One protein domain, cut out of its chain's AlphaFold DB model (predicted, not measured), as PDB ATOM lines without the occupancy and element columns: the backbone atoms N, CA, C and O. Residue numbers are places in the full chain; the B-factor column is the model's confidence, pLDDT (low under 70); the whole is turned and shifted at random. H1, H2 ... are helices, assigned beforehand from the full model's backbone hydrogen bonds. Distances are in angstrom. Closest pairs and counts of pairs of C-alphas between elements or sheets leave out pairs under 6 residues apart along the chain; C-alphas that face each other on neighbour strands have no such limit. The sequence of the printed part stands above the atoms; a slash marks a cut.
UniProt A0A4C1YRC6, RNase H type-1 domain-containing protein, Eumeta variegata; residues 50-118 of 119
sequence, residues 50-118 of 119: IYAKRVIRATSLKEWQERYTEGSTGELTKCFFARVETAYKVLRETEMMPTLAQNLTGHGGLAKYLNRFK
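AT A GLANCE: This is residues 50 to 118 of the 119 residues of the protein "RNase H type-1 domain-containing protein" of Eumeta variegata (UniProt A0A4C1YRC6). A long helix, H1, sticks out at one end with residues 50 to 60, and its later part meets a loose, open ring of three short helices, H2, H3 and H4; a fifth short helix, H5, sticks out at the other end. The ring runs from H2 through H3 and the link at residues 94 to 97 to H4, which comes back to H2, and few contacts join its parts. The printed part has 69 residues with five named helices, H1 to H5 in chain order, and no named strand; its class is all helix. It is loose, with a radius of gyration of the C-alphas of 15.2 A, and its outline is flat, spanning 52 by 27 by 15 A.

HOW THE PARTS SIT: H1, residues 50 to 70, touches H3, residues 84 to 93, with its residues 61 to 68 alone. Their closest C-alphas, those of Gln 65 and Val 84, are 5.7 A apart, and their lines are about perpendicular at 77 degrees. H2, residues 75 to 80, is only just apart from H1, with their closest C-alphas 8.0 A apart. H2 and H3 are near each other, with 5 pairs of C-alphas within 10 A. H2 touches H4, residues 98 to 105; their closest C-alphas, those of Thr 77 and Leu 104, are 5.1 A apart, and their lines are about perpendicular at 74 degrees. H3 and H4 are apart, and so are H1 and H4. H5, residues 111 to 117, touches no helix. Every O i to N i+4 pair is within hydrogen-bond range in H1, H3 and H4, against 1 of 2 in H2 and 1 of 3 in H5, where 2 of 4 O i to N i+3 pairs are within range.

IN THESE COORDINATES: H1 begins with C-alpha 50 at (78.731, 1.530, 57.846) and ends with C-alpha 70 at (71.435, 10.536, 29.802), 30.3 A from first to last. From first to last C-alpha, H2 at residues 75 to 80 measures 9.1 A, H3 at residues 84 to 93 14.2 A and H4 at residues 98 to 105 10.6 A. H5, 10.1 A long, ends with C-alpha 117 at (49.429, 5.578, 18.248).

THE WHOLE: The C-alphas of Ile 50 and Lys 118, the first and last printed residues, are the two farthest apart, at 53.1 A. Residues 50 to 60, 91 to 97 and 111 to 118 stand free; the body without them spans 34 by 22 by 13 A. The printed part has no cut, and its four links are tight. The mean pLDDT of the printed part is 90.8, and no printed residue is under 70.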
ATOM      1  N   ILE A  50      79.502   0.300  58.071       89.44
ATOM      2  CA  ILE A  50      78.731   1.530  57.846       89.44
ATOM      3  C   ILE A  50      79.367   2.367  56.730       89.44
ATOM      4  O   ILE A  50      78.658   2.865  55.855       89.44
ATOM      5  N   TYR A  51      80.696   2.492  56.735       89.38
ATOM      6  CA  TYR A  51      81.433   3.201  55.695       89.38
ATOM      7  C   TYR A  51      81.282   2.488  54.347       89.38
ATOM      8  O   TYR A  51      80.897   3.133  53.372       89.38
ATOM      9  N   ALA A  52      81.451   1.161  54.320       91.75
ATOM     10  CA  ALA A  52      81.223   0.327  53.137       91.75
ATOM     11  C   ALA A  52      79.849   0.586  52.501       91.75
ATOM     12  O   ALA A  52      79.735   0.935  51.326       91.75
ATOM     13  N   LYS A  53      78.793   0.472  53.316       94.38
ATOM     14  CA  LYS A  53      77.403   0.673  52.891       94.38
ATOM     15  C   LYS A  53      77.169   2.085  52.368       94.38
ATOM     16  O   LYS A  53      76.456   2.259  51.382       94.38
ATOM     17  N   ARG A  54      77.765   3.095  53.014       94.25
ATOM     18  CA  ARG A  54      77.646   4.492  52.589       94.25
ATOM     19  C   ARG A  54      78.292   4.719  51.225       94.25
ATOM     20  O   ARG A  54      77.671   5.365  50.388       94.25
ATOM     21  N   VAL A  55      79.489   4.175  51.001       95.50
ATOM     22  CA  VAL A  55      80.192   4.288  49.714       95.50
ATOM     23  C   VAL A  55      79.392   3.611  48.606       95.50
ATOM     24  O   VAL A  55      79.094   4.261  47.613       95.50
ATOM     25  N   ILE A  56      78.952   2.365  48.809       96.19
ATOM     26  CA  ILE A  56      78.144   1.637  47.816       96.19
ATOM     27  C   ILE A  56      76.888   2.435  47.460       96.19
ATOM     28  O   ILE A  56      76.620   2.672  46.287       96.19
ATOM     29  N   ARG A  57      76.145   2.914  48.464       94.50
ATOM     30  CA  ARG A  57      74.923   3.693  48.235       94.50
ATOM     31  C   ARG A  57      75.191   4.980  47.455       94.50
ATOM     32  O   ARG A  57      74.406   5.312  46.572       94.50
ATOM     33  N   ALA A  58      76.262   5.699  47.788       94.38
ATOM     34  CA  ALA A  58      76.626   6.934  47.101       94.38
ATOM     35  C   ALA A  58      76.990   6.670  45.633       94.38
ATOM     36  O   ALA A  58      76.489   7.363  44.750       94.38
ATOM     37  N   THR A  59      77.789   5.634  45.365       97.06
ATOM     38  CA  THR A  59      78.164   5.247  44.000       97.06
ATOM     39  C   THR A  59      76.945   4.806  43.192       97.06
ATOM     40  O   THR A  59      76.734   5.309  42.094       97.06
ATOM     41  N   SER A  60      76.078   3.954  43.752       96.00
ATOM     42  CA  SER A  60      74.862   3.507  43.060       96.00
ATOM     43  C   SER A  60      73.897   4.654  42.755       96.00
ATOM     44  O   SER A  60      73.291   4.670  41.687       96.00
ATOM     45  N   LEU A  61      73.745   5.625  43.664       94.88
ATOM     46  CA  LEU A  61      72.914   6.806  43.409       94.88
ATOM     47  C   LEU A  61      73.497   7.686  42.305       94.88
ATOM     48  O   LEU A  61      72.739   8.181  41.475       94.88
ATOM     49  N   LYS A  62      74.822   7.854  42.273       95.94
ATOM     50  CA  LYS A  62      75.501   8.611  41.221       95.94
ATOM     51  C   LYS A  62      75.289   7.964  39.850       95.94
ATOM     52  O   LYS A  62      74.807   8.633  38.945       95.94
ATOM     53  N   GLU A  63      75.555   6.665  39.728       96.62
ATOM     54  CA  GLU A  63      75.341   5.925  38.476       96.62
ATOM     55  C   GLU A  63      73.872   5.950  38.037       96.62
ATOM     56  O   GLU A  63      73.566   6.091  36.852       96.62
ATOM     57  N   TRP A  64      72.934   5.824  38.983       95.00
ATOM     58  CA  TRP A  64      71.511   5.909  38.663       95.00
ATOM     59  C   TRP A  64      71.137   7.311  38.173       95.00
ATOM     60  O   TRP A  64      70.425   7.434  37.178       95.00
ATOM     61  N   GLN A  65      71.648   8.364  38.813       95.88
ATOM     62  CA  GLN A  65      71.425   9.738  38.375       95.88
ATOM     63  C   GLN A  65      71.978   9.986  36.968       95.88
ATOM     64  O   GLN A  65      71.261  10.570  36.162       95.88
ATOM     65  N   GLU A  66      73.189   9.514  36.663       95.81
ATOM     66  CA  GLU A  66      73.808   9.634  35.333       95.81
ATOM     67  C   GLU A  66      72.944   8.961  34.259       95.81
ATOM     68  O   GLU A  66      72.515   9.612  33.304       95.81
ATOM     69  N   ARG A  67      72.558   7.694  34.471       94.50
ATOM     70  CA  ARG A  67      71.663   6.967  33.548       94.50
ATOM     71  C   ARG A  67      70.309   7.646  33.391       94.50
ATOM     72  O   ARG A  67      69.735   7.640  32.306       94.50
ATOM     73  N   TYR A  68      69.778   8.196  34.478       93.88
ATOM     74  CA  TYR A  68      68.507   8.904  34.470       93.88
ATOM     75  C   TYR A  68      68.591  10.197  33.657       93.88
ATOM     76  O   TYR A  68      67.666  10.506  32.914       93.88
ATOM     77  N   THR A  69      69.699  10.933  33.740       93.25
ATOM     78  CA  THR A  69      69.897  12.147  32.941       93.25
ATOM     79  C   THR A  69      70.162  11.848  31.470       93.25
ATOM     80  O   THR A  69      69.571  12.501  30.616       93.25
ATOM     81  N   GLU A  70      70.991  10.847  31.168       94.00
ATOM     82  CA  GLU A  70      71.435  10.536  29.802       94.00
ATOM     83  C   GLU A  70      70.418   9.719  28.995       94.00
ATOM     84  O   GLU A  70      70.376   9.810  27.768       94.00
ATOM     85  N   GLY A  71      69.593   8.905  29.659       91.56
ATOM     86  CA  GLY A  71      68.600   8.078  28.979       91.56
ATOM     87  C   GLY A  71      67.545   8.927  28.273       91.56
ATOM     88  O   GLY A  71      67.131   9.955  28.781       91.56
ATOM     89  N   SER A  72      67.032   8.495  27.125       88.06
ATOM     90  CA  SER A  72      65.964   9.212  26.398       88.06
ATOM     91  C   SER A  72      64.548   8.927  26.924       88.06
ATOM     92  O   SER A  72      63.560   9.469  26.428       88.06
ATOM     93  N   THR A  73      64.425   8.038  27.909       87.00
ATOM     94  CA  THR A  73      63.152   7.596  28.485       87.00
ATOM     95  C   THR A  73      62.763   8.421  29.710       87.00
ATOM     96  O   THR A  73      63.596   9.031  30.373       87.00
ATOM     97  N   GLY A  74      61.464   8.437  30.026       86.25
ATOM     98  CA  GLY A  74      60.962   9.078  31.245       86.25
ATOM     99  C   GLY A  74      61.072  10.603  31.260       86.25
ATOM    100  O   GLY A  74      61.014  11.187  32.333       86.25
ATOM    101  N   GLU A  75      61.201  11.253  30.099       89.50
ATOM    102  CA  GLU A  75      61.414  12.704  29.991       89.50
ATOM    103  C   GLU A  75      60.359  13.524  30.744       89.50
ATOM    104  O   GLU A  75      60.682  14.467  31.457       89.50
ATOM    105  N   LEU A  76      59.092  13.101  30.681       89.88
ATOM    106  CA  LEU A  76      58.027  13.750  31.442       89.88
ATOM    107  C   LEU A  76      58.241  13.615  32.957       89.88
ATOM    108  O   LEU A  76      58.061  14.579  33.693       89.88
ATOM    109  N   THR A  77      58.678  12.445  33.422       91.50
ATOM    110  CA  THR A  77      59.006  12.223  34.833       91.50
ATOM    111  C   THR A  77      60.187  13.094  35.266       91.50
ATOM    112  O   THR A  77      60.156  13.625  36.374       91.50
ATOM    113  N   LYS A  78      61.187  13.308  34.396       92.44
ATOM    114  CA  LYS A  78      62.335  14.192  34.672       92.44
ATOM    115  C   LYS A  78      61.933  15.651  34.829       92.44
ATOM    116  O   LYS A  78      62.509  16.338  35.668       92.44
ATOM    117  N   CYS A  79      60.929  16.113  34.079       91.19
ATOM    118  CA  CYS A  79      60.384  17.463  34.245       91.19
ATOM    119  C   CYS A  79      59.836  17.692  35.661       91.19
ATOM    120  O   CYS A  79      59.960  18.792  36.192       91.19
ATOM    121  N   PHE A  80      59.249  16.662  36.279       91.25
ATOM    122  CA  PHE A  80      58.777  16.730  37.663       91.25
ATOM    123  C   PHE A  80      59.901  16.490  38.675       91.25
ATOM    124  O   PHE A  80      59.950  17.143  39.717       91.25
ATOM    125  N   PHE A  81      60.813  15.563  38.377       93.50
ATOM    126  CA  PHE A  81      61.875  15.149  39.285       93.50
ATOM    127  C   PHE A  81      63.227  15.079  38.578       93.50
ATOM    128  O   PHE A  81      63.674  14.011  38.179       93.50
ATOM    129  N   ALA A  82      63.940  16.202  38.496       92.25
ATOM    130  CA  ALA A  82      65.273  16.226  37.882       92.25
ATOM    131  C   ALA A  82      66.300  15.346  38.629       92.25
ATOM    132  O   ALA A  82      67.251  14.829  38.040       92.25
ATOM    133  N   ARG A  83      66.110  15.169  39.945       94.62
ATOM    134  CA  ARG A  83      66.973  14.355  40.806       94.62
ATOM    135  C   ARG A  83      66.292  13.057  41.216       94.62
ATOM    136  O   ARG A  83      65.204  13.063  41.793       94.62
ATOM    137  N   VAL A  84      67.015  11.963  41.028       93.19
ATOM    138  CA  VAL A  84      66.626  10.601  41.390       93.19
ATOM    139  C   VAL A  84      66.369  10.463  42.889       93.19
ATOM    140  O   VAL A  84      65.413   9.810  43.290       93.19
ATOM    141  N   GLU A  85      67.183  11.099  43.733       91.25
ATOM    142  CA  GLU A  85      67.013  11.052  45.193       91.25
ATOM    143  C   GLU A  85      65.650  11.605  45.623       91.25
ATOM    144  O   GLU A  85      64.958  11.011  46.454       91.25
ATOM    145  N   THR A  86      65.250  12.727  45.021       91.88
ATOM    146  CA  THR A  86      63.963  13.375  45.275       91.88
ATOM    147  C   THR A  86      62.822  12.533  44.717       91.88
ATOM    148  O   THR A  86      61.863  12.274  45.442       91.88
ATOM    149  N   ALA A  87      62.957  12.048  43.476       91.94
ATOM    150  CA  ALA A  87      61.984  11.155  42.854       91.94
ATOM    151  C   ALA A  87      61.728   9.926  43.737       91.94
ATOM    152  O   ALA A  87      60.592   9.638  44.094       91.94
ATOM    153  N   TYR A  88      62.793   9.238  44.152       90.44
ATOM    154  CA  TYR A  88      62.708   8.027  44.961       90.44
ATOM    155  C   TYR A  88      62.019   8.272  46.302       90.44
ATOM    156  O   TYR A  88      61.165   7.483  46.698       90.44
ATOM    157  N   LYS A  89      62.357   9.366  46.999       91.44
ATOM    158  CA  LYS A  89      61.730   9.695  48.283       91.44
ATOM    159  C   LYS A  89      60.227   9.930  48.124       91.44
ATOM    160  O   LYS A  89      59.444   9.310  48.835       91.44
ATOM    161  N   VAL A  90      59.843  10.775  47.167       91.75
ATOM    162  CA  VAL A  90      58.437  11.127  46.928       91.75
ATOM    163  C   VAL A  90      57.642   9.901  46.488       91.75
ATOM    164  O   VAL A  90      56.600   9.612  47.063       91.75
ATOM    165  N   LEU A  91      58.154   9.136  45.523       90.50
ATOM    166  CA  LEU A  91      57.477   7.947  45.002       90.50
ATOM    167  C   LEU A  91      57.350   6.831  46.043       90.50
ATOM    168  O   LEU A  91      56.384   6.081  46.007       90.50
ATOM    169  N   ARG A  92      58.303   6.714  46.977       91.75
ATOM    170  CA  ARG A  92      58.237   5.737  48.074       91.75
ATOM    171  C   ARG A  92      57.186   6.096  49.124       91.75
ATOM    172  O   ARG A  92      56.644   5.199  49.759       91.75
ATOM    173  N   GLU A  93      56.958   7.385  49.349       92.19
ATOM    174  CA  GLU A  93      56.006   7.895  50.346       92.19
ATOM    175  C   GLU A  93      54.596   8.094  49.765       92.19
ATOM    176  O   GLU A  93      53.637   8.247  50.515       92.19
ATOM    177  N   THR A  94      54.460   8.067  48.437       91.06
ATOM    178  CA  THR A  94      53.192   8.288  47.736       91.06
ATOM    179  C   THR A  94      52.524   6.965  47.374       91.06
ATOM    180  O   THR A  94      53.151   6.083  46.790       91.06
ATOM    181  N   GLU A  95      51.225   6.843  47.644       92.88
ATOM    182  CA  GLU A  95      50.416   5.754  47.099       92.88
ATOM    183  C   GLU A  95      50.271   5.915  45.578       92.88
ATOM    184  O   GLU A  95      49.802   6.942  45.076       92.88
ATOM    185  N   MET A  96      50.710   4.907  44.822       91.44
ATOM    186  CA  MET A  96      50.715   4.978  43.363       91.44
ATOM    187  C   MET A  96      49.322   4.703  42.796       91.44
ATOM    188  O   MET A  96      48.931   3.557  42.585       91.44
ATOM    189  N   MET A  97      48.595   5.775  42.488       92.69
ATOM    190  CA  MET A  97      47.304   5.701  41.805       92.69
ATOM    191  C   MET A  97      47.472   5.611  40.280       92.69
ATOM    192  O   MET A  97      48.383   6.238  39.732       92.69
ATOM    193  N   PRO A  98      46.572   4.919  39.552       89.50
ATOM    194  CA  PRO A  98      46.662   4.796  38.095       89.50
ATOM    195  C   PRO A  98      46.754   6.147  37.378       89.50
ATOM    196  O   PRO A  98      47.598   6.326  36.508       89.50
ATOM    197  N   THR A  99      45.949   7.132  37.777       89.56
ATOM    198  CA  THR A  99      45.971   8.485  37.197       89.56
ATOM    199  C   THR A  99      47.295   9.203  37.447       89.56
ATOM    200  O   THR A  99      47.825   9.854  36.548       89.56
ATOM    201  N   LEU A 100      47.875   9.045  38.638       90.19
ATOM    202  CA  LEU A 100      49.184   9.599  38.971       90.19
ATOM    203  C   LEU A 100      50.288   8.959  38.122       90.19
ATOM    204  O   LEU A 100      51.114   9.674  37.558       90.19
ATOM    205  N   ALA A 101      50.262   7.635  37.957       90.12
ATOM    206  CA  ALA A 101      51.197   6.929  37.085       90.12
ATOM    207  C   ALA A 101      51.087   7.409  35.627       90.12
ATOM    208  O   ALA A 101      52.109   7.678  34.990       90.12
ATOM    209  N   GLN A 102      49.865   7.584  35.109       91.19
ATOM    210  CA  GLN A 102      49.632   8.100  33.755       91.19
ATOM    211  C   GLN A 102      50.155   9.533  33.593       91.19
ATOM    212  O   GLN A 102      50.807   9.836  32.595       91.19
ATOM    213  N   ASN A 103      49.941  10.397  34.589       88.44
ATOM    214  CA  ASN A 103      50.428  11.778  34.572       88.44
ATOM    215  C   ASN A 103      51.958  11.859  34.629       88.44
ATOM    216  O   ASN A 103      52.559  12.632  33.889       88.44
ATOM    217  N   LEU A 104      52.600  11.052  35.476       89.69
ATOM    218  CA  LEU A 104      54.056  11.071  35.643       89.69
ATOM    219  C   LEU A 104      54.795  10.477  34.444       89.69
ATOM    220  O   LEU A 104      55.875  10.947  34.084       89.69
ATOM    221  N   THR A 105      54.236   9.434  33.835       88.38
ATOM    222  CA  THR A 105      54.875   8.720  32.719       88.38
ATOM    223  C   THR A 105      54.424   9.229  31.354       88.38
ATOM    224  O   THR A 105      55.082   8.956  30.351       88.38
ATOM    225  N   GLY A 106      53.297   9.938  31.287       86.75
ATOM    226  CA  GLY A 106      52.673  10.386  30.044       86.75
ATOM    227  C   GLY A 106      52.034   9.251  29.244       86.75
ATOM    228  O   GLY A 106      51.706   9.452  28.076       86.75
ATOM    229  N   HIS A 107      51.894   8.064  29.840       82.50
ATOM    230  CA  HIS A 107      51.309   6.882  29.214       82.50
ATOM    231  C   HIS A 107      49.873   6.724  29.707       82.50
ATOM    232  O   HIS A 107      49.669   6.356  30.854       82.50
ATOM    233  N   GLY A 108      48.879   7.012  28.866       82.31
ATOM    234  CA  GLY A 108      47.465   6.958  29.249       82.31
ATOM    235  C   GLY A 108      46.555   7.603  28.208       82.31
ATOM    236  O   GLY A 108      46.994   7.898  27.100       82.31
ATOM    237  N   GLY A 109      45.299   7.880  28.567       81.56
ATOM    238  CA  GLY A 109      44.302   8.517  27.686       81.56
ATOM    239  C   GLY A 109      44.564   9.998  27.367       81.56
ATOM    240  O   GLY A 109      43.631  10.762  27.155       81.56
ATOM    241  N   LEU A 110      45.822  10.435  27.383       82.88
ATOM    242  CA  LEU A 110      46.221  11.797  27.054       82.88
ATOM    243  C   LEU A 110      46.241  11.960  25.532       82.88
ATOM    244  O   LEU A 110      46.847  11.146  24.837       82.88
ATOM    245  N   ALA A 111      45.672  13.053  25.017       83.50
ATOM    246  CA  ALA A 111      45.604  13.323  23.575       83.50
ATOM    247  C   ALA A 111      46.976  13.213  22.878       83.50
ATOM    248  O   ALA A 111      47.091  12.635  21.800       83.50
ATOM    249  N   LYS A 112      48.045  13.691  23.533       83.38
ATOM    250  CA  LYS A 112      49.429  13.564  23.042       83.38
ATOM    251  C   LYS A 112      49.866  12.101  22.881       83.38
ATOM    252  O   LYS A 112      50.562  11.778  21.922       83.38
ATOM    253  N   TYR A 113      49.493  11.238  23.822       83.94
ATOM    254  CA  TYR A 113      49.836   9.818  23.799       83.94
ATOM    255  C   TYR A 113      49.006   9.067  22.755       83.94
ATOM    256  O   TYR A 113      49.578   8.344  21.950       83.94
ATOM    257  N   LEU A 114      47.691   9.297  22.701       87.19
ATOM    258  CA  LEU A 114      46.799   8.670  21.716       87.19
ATOM    259  C   LEU A 114      47.190   9.025  20.274       87.19
ATOM    260  O   LEU A 114      47.334   8.133  19.439       87.19
ATOM    261  N   ASN A 115      47.533  10.295  20.016       87.06
ATOM    262  CA  ASN A 115      48.021  10.749  18.712       87.06
ATOM    263  C   ASN A 115      49.283   9.990  18.249       87.06
ATOM    264  O   ASN A 115      49.412   9.641  17.078       87.06
ATOM    265  N   ARG A 116      50.200   9.642  19.168       86.25
ATOM    266  CA  ARG A 116      51.394   8.836  18.839       86.25
ATOM    267  C   ARG A 116      51.031   7.466  18.256       86.25
ATOM    268  O   ARG A 116      51.769   6.955  17.418       86.25
ATOM    269  N   PHE A 117      49.917   6.884  18.696       86.94
ATOM    270  CA  PHE A 117      49.429   5.578  18.248       86.94
ATOM    271  C   PHE A 117      48.341   5.667  17.174       86.94
ATOM    272  O   PHE A 117      47.879   4.624  16.718       86.94
ATOM    273  N   LYS A 118      47.985   6.879  16.725       87.44
ATOM    274  CA  LYS A 118      46.918   7.129  15.740       87.44
ATOM    275  C   LYS A 118      45.557   6.575  16.192       87.44
ATOM    276  O   LYS A 118      44.827   6.004  15.382       87.44
TER     277      LYS A 118